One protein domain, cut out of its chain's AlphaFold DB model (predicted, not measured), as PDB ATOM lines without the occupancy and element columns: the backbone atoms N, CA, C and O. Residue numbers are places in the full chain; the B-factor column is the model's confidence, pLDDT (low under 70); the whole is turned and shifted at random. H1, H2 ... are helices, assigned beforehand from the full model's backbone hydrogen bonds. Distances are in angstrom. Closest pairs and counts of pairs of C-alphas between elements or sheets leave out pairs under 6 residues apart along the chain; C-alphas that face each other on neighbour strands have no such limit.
ATOM      1  N   ASN A 696      -1.767  17.496 -89.363       82.50
ATOM      2  CA  ASN A 696      -1.728  17.014 -90.751       82.50
ATOM      3  C   ASN A 696      -2.855  16.021 -91.100       82.50
ATOM      4  O   ASN A 696      -3.236  15.935 -92.262       82.50
ATOM      5  N   ALA A 697      -3.381  15.258 -90.134       78.56
ATOM      6  CA  ALA A 697      -4.548  14.396 -90.359       78.56
ATOM      7  C   ALA A 697      -5.869  15.175 -90.286       78.56
ATOM      8  O   ALA A 697      -6.818  14.799 -90.968       78.56
ATOM      9  N   LEU A 698      -5.918  16.252 -89.496       81.12
ATOM     10  CA  LEU A 698      -7.070  17.147 -89.410       81.12
ATOM     11  C   LEU A 698      -7.243  17.945 -90.708       81.12
ATOM     12  O   LEU A 698      -8.338  17.949 -91.254       81.12
ATOM     13  N   GLU A 699      -6.166  18.496 -91.278       83.69
ATOM     14  CA  GLU A 699      -6.231  19.192 -92.577       83.69
ATOM     15  C   GLU A 699      -6.670  18.268 -93.721       83.69
ATOM     16  O   GLU A 699      -7.457  18.651 -94.586       83.69
ATOM     17  N   LEU A 700      -6.217  17.008 -93.714       82.69
ATOM     18  CA  LEU A 700      -6.681  16.011 -94.682       82.69
ATOM     19  C   LEU A 700      -8.171  15.682 -94.504       82.69
ATOM     20  O   LEU A 700      -8.862  15.497 -95.503       82.69
ATOM     21  N   LYS A 701      -8.681  15.663 -93.263       79.50
ATOM     22  CA  LYS A 701     -10.120  15.523 -92.997       79.50
ATOM     23  C   LYS A 701     -10.926  16.770 -93.376       79.50
ATOM     24  O   LYS A 701     -12.040  16.627 -93.862       79.50
ATOM     25  N   ALA A 702     -10.377  17.977 -93.223       82.94
ATOM     26  CA  ALA A 702     -11.022  19.205 -93.697       82.94
ATOM     27  C   ALA A 702     -11.224  19.171 -95.223       82.94
ATOM     28  O   ALA A 702     -12.326  19.424 -95.707       82.94
ATOM     29  N   ALA A 703     -10.198  18.759 -95.978       83.25
ATOM     30  CA  ALA A 703     -10.310  18.548 -97.424       83.25
ATOM     31  C   ALA A 703     -11.314  17.431 -97.789       83.25
ATOM     32  O   ALA A 703     -12.049  17.561 -98.766       83.25
ATOM     33  N   GLU A 704     -11.386  16.355 -96.998       80.44
ATOM     34  CA  GLU A 704     -12.365  15.268 -97.164       80.44
ATOM     35  C   GLU A 704     -13.815  15.728 -96.968       80.44
ATOM     36  O   GLU A 704     -14.651  15.490 -97.842       80.44
ATOM     37  N   PHE A 705     -14.124  16.419 -95.868       78.31
ATOM     38  CA  PHE A 705     -15.471  16.940 -95.626       78.31
ATOM     39  C   PHE A 705     -15.842  18.070 -96.599       78.31
ATOM     40  O   PHE A 705     -16.988  18.133 -97.049       78.31
ATOM     41  N   GLY A 706     -14.877  18.906 -96.996       81.19
ATOM     42  CA  GLY A 706     -15.059  19.932 -98.024       81.19
ATOM     43  C   GLY A 706     -15.443  19.354 -99.386       81.19
ATOM     44  O   GLY A 706     -16.411  19.808 -99.987       81.19
ATOM     45  N   LEU A 707     -14.760  18.301 -99.850       79.62
ATOM     46  CA  LEU A 707     -15.152  17.616-101.088       79.62
ATOM     47  C   LEU A 707     -16.518  16.931-100.945       79.62
ATOM     48  O   LEU A 707     -17.420  17.201-101.734       79.62
ATOM     49  N   LYS A 708     -16.713  16.110 -99.903       77.00
ATOM     50  CA  LYS A 708     -17.960  15.345 -99.689       77.00
ATOM     51  C   LYS A 708     -19.224  16.205 -99.583       77.00
ATOM     52  O   LYS A 708     -20.316  15.686 -99.792       77.00
ATOM     53  N   SER A 709     -19.083  17.489 -99.264       75.75
ATOM     54  CA  SER A 709     -20.179  18.459 -99.230       75.75
ATOM     55  C   SER A 709     -20.313  19.253-100.534       75.75
ATOM     56  O   SER A 709     -21.389  19.252-101.127       75.75
ATOM     57  N   LEU A 710     -19.237  19.872-101.033       73.56
ATOM     58  CA  LEU A 710     -19.270  20.726-102.234       73.56
ATOM     59  C   LEU A 710     -19.451  19.952-103.549       73.56
ATOM     60  O   LEU A 710     -19.852  20.543-104.559       73.56
ATOM     61  N   THR A 711     -19.151  18.649-103.560       77.12
ATOM     62  CA  THR A 711     -19.259  17.773-104.740       77.12
ATOM     63  C   THR A 711     -20.235  16.616-104.549       77.12
ATOM     64  O   THR A 711     -20.203  15.674-105.335       77.12
ATOM     65  N   LYS A 712     -21.101  16.662-103.528       75.50
ATOM     66  CA  LYS A 712     -22.053  15.583-103.207       75.50
ATOM     67  C   LYS A 712     -22.877  15.135-104.423       75.50
ATOM     68  O   LYS A 712     -23.020  13.941-104.664       75.50
ATOM     69  N   ASP A 713     -23.360  16.110-105.189       78.62
ATOM     70  CA  ASP A 713     -24.253  15.917-106.333       78.62
ATOM     71  C   ASP A 713     -23.536  16.199-107.678       78.62
ATOM     72  O   ASP A 713     -24.179  16.479-108.688       78.62
ATOM     73  N   MET A 723      -4.640  24.436-100.053       81.19
ATOM     74  CA  MET A 723      -4.357  24.148 -98.641       81.19
ATOM     75  C   MET A 723      -3.037  24.817 -98.246       81.19
ATOM     76  O   MET A 723      -2.090  24.816 -99.032       81.19
ATOM     77  N   ASP A 724      -2.959  25.360 -97.034       80.00
ATOM     78  CA  ASP A 724      -1.761  26.003 -96.477       80.00
ATOM     79  C   ASP A 724      -0.762  24.984 -95.891       80.00
ATOM     80  O   ASP A 724       0.457  25.166 -95.962       80.00
ATOM     81  N   ASN A 725      -1.257  23.862 -95.361       84.75
ATOM     82  CA  ASN A 725      -0.429  22.810 -94.790       84.75
ATOM     83  C   ASN A 725       0.306  22.001 -95.875       84.75
ATOM     84  O   ASN A 725      -0.169  20.978 -96.380       84.75
ATOM     85  N   VAL A 726       1.545  22.414 -96.145       83.06
ATOM     86  CA  VAL A 726       2.504  21.762 -97.056       83.06
ATOM     87  C   VAL A 726       2.663  20.254 -96.792       83.06
ATOM     88  O   VAL A 726       2.883  19.491 -97.732       83.06
ATOM     89  N   SER A 727       2.520  19.782 -95.545       81.19
ATOM     90  CA  SER A 727       2.607  18.345 -95.230       81.19
ATOM     91  C   SER A 727       1.364  17.565 -95.666       81.19
ATOM     92  O   SER A 727       1.497  16.419 -96.095       81.19
ATOM     93  N   ALA A 728       0.175  18.172 -95.596       82.31
ATOM     94  CA  ALA A 728      -1.060  17.590 -96.124       82.31
ATOM     95  C   ALA A 728      -1.044  17.572 -97.663       82.31
ATOM     96  O   ALA A 728      -1.272  16.522 -98.266       82.31
ATOM     97  N   VAL A 729      -0.637  18.678 -98.299       82.69
ATOM     98  CA  VAL A 729      -0.429  18.762 -99.760       82.69
ATOM     99  C   VAL A 729       0.569  17.702-100.239       82.69
ATOM    100  O   VAL A 729       0.301  16.963-101.187       82.69
ATOM    101  N   ALA A 730       1.701  17.546 -99.545       80.75
ATOM    102  CA  ALA A 730       2.693  16.518 -99.858       80.75
ATOM    103  C   ALA A 730       2.194  15.079 -99.619       80.75
ATOM    104  O   ALA A 730       2.760  14.153-100.198       80.75
ATOM    105  N   HIS A 731       1.164  14.873 -98.792       77.94
ATOM    106  CA  HIS A 731       0.528  13.568 -98.596       77.94
ATOM    107  C   HIS A 731      -0.426  13.230 -99.752       77.94
ATOM    108  O   HIS A 731      -0.327  12.140-100.317       77.94
ATOM    109  N   ILE A 732      -1.278  14.185-100.156       79.12
ATOM    110  CA  ILE A 732      -2.189  14.056-101.309       79.12
ATOM    111  C   ILE A 732      -1.383  13.807-102.589       79.12
ATOM    112  O   ILE A 732      -1.571  12.786-103.245       79.12
ATOM    113  N   ASN A 733      -0.394  14.657-102.882       80.75
ATOM    114  CA  ASN A 733       0.422  14.574-104.100       80.75
ATOM    115  C   ASN A 733       1.291  13.302-104.194       80.75
ATOM    116  O   ASN A 733       1.879  13.032-105.240       80.75
ATOM    117  N   ARG A 734       1.403  12.522-103.111       73.94
ATOM    118  CA  ARG A 734       2.114  11.231-103.064       73.94
ATOM    119  C   ARG A 734       1.177  10.025-102.955       73.94
ATOM    120  O   ARG A 734       1.665   8.899-102.884       73.94
ATOM    121  N   MET A 735      -0.142  10.242-102.952       69.12
ATOM    122  CA  MET A 735      -1.171   9.222-102.702       69.12
ATOM    123  C   MET A 735      -0.977   8.471-101.368       69.12
ATOM    124  O   MET A 735      -1.342   7.298-101.248       69.12
ATOM    125  N   GLY A 736      -0.388   9.137-100.367       65.06
ATOM    126  CA  GLY A 736      -0.080   8.575 -99.050       65.06
ATOM    127  C   GLY A 736       1.377   8.752 -98.592       65.06
ATOM    128  O   GLY A 736       2.248   9.222 -99.326       65.06
ATOM    129  N   GLY A 737       1.665   8.345 -97.349       62.53
ATOM    130  CA  GLY A 737       2.999   8.395 -96.742       62.53
ATOM    131  C   GLY A 737       3.335   7.157 -95.902       62.53
ATOM    132  O   GLY A 737       2.528   6.669 -95.120       62.53
ATOM    133  N   THR A 738       4.566   6.652 -96.017       48.94
ATOM    134  CA  THR A 738       4.971   5.311 -95.537       48.94
ATOM    135  C   THR A 738       5.339   5.198 -94.047       48.94
ATOM    136  O   THR A 738       5.942   4.202 -93.653       48.94
ATOM    137  N   ARG A 739       5.056   6.208 -93.206       56.16
ATOM    138  CA  ARG A 739       5.619   6.292 -91.834       56.16
ATOM    139  C   ARG A 739       4.671   6.680 -90.692       56.16
ATOM    140  O   ARG A 739       5.114   6.660 -89.550       56.16
ATOM    141  N   SER A 740       3.404   7.006 -90.948       59.50
ATOM    142  CA  SER A 740       2.432   7.313 -89.885       59.50
ATOM    143  C   SER A 740       1.225   6.377 -89.986       59.50
ATOM    144  O   SER A 740       0.477   6.484 -90.959       59.50
ATOM    145  N   PRO A 741       0.989   5.480 -89.005       58.19
ATOM    146  CA  PRO A 741      -0.183   4.601 -88.991       58.19
ATOM    147  C   PRO A 741      -1.520   5.355 -89.022       58.19
ATOM    148  O   PRO A 741      -2.506   4.833 -89.532       58.19
ATOM    149  N   ILE A 742      -1.546   6.590 -88.512       60.59
ATOM    150  CA  ILE A 742      -2.726   7.465 -88.519       60.59
ATOM    151  C   ILE A 742      -2.999   7.974 -89.942       60.59
ATOM    152  O   ILE A 742      -4.111   7.843 -90.442       60.59
ATOM    153  N   LEU A 743      -1.970   8.469 -90.641       58.69
ATOM    154  CA  LEU A 743      -2.102   8.898 -92.042       58.69
ATOM    155  C   LEU A 743      -2.358   7.723 -93.005       58.69
ATOM    156  O   LEU A 743      -2.977   7.907 -94.045       58.69
ATOM    157  N   LEU A 744      -1.940   6.505 -92.643       55.19
ATOM    158  CA  LEU A 744      -2.240   5.275 -93.388       55.19
ATOM    159  C   LEU A 744      -3.685   4.769 -93.200       55.19
ATOM    160  O   LEU A 744      -4.127   3.930 -93.989       55.19
ATOM    161  N   LYS A 745      -4.426   5.261 -92.194       55.00
ATOM    162  CA  LYS A 745      -5.876   5.029 -92.070       55.00
ATOM    163  C   LYS A 745      -6.677   5.974 -92.969       55.00
ATOM    164  O   LYS A 745      -7.574   5.499 -93.656       55.00
ATOM    165  N   ASN A 746      -6.308   7.256 -93.033       54.19
ATOM    166  CA  ASN A 746      -6.901   8.241 -93.950       54.19
ATOM    167  C   ASN A 746      -6.346   8.045 -95.378       54.19
ATOM    168  O   ASN A 746      -5.513   8.819 -95.860       54.19
TER     169      ASN A 746
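Overview. This is residues 696 to 713 and 723 to 746 of the 1016 residues of an uncharacterized protein of Mytilus galloprovincialis (UniProt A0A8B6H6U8). A long helix, H1, meets a short helix, H2, with its first residues, 696 to 700, at a steep angle, while residues 705 to 713 stick out as an arm that makes the length. After H2, residues 733 to 746 form a winding tail with no named element. The printed part has 42 residues, with H1 then H2 and no named strand; the class is all helix. It is only just compact, close to loose, with a radius of gyration of the C-alphas of 10.8 A, and spans 34 by 21 by 16 A.

Arrangement. H1, residues 696 to 710, touches H2, residues 726 to 732, with residues 696 to 700 alone. Their closest C-alphas, those of Asn 696 and Ala 728, are 5.4 A apart. They run the same way at a steep tilt of 59 degrees. In H1 and H2 every O i to N i+4 pair is within hydrogen-bond range.

Along the chain. H1 begins at C-alpha 696 (-1.728, 17.014, -90.751) and measures 21.3 A. H2 measures 10.0 A and ends at C-alpha 732 (-2.189, 14.056, -101.309).

Size, cuts and confidence. The farthest C-alphas, Asp 713 and Arg 739, are 34.6 A apart. Residues 714 to 722 are cut out, a 22.9 A gap between C-alphas 713 and 723. Residues 735 to 746 have pLDDT under 70.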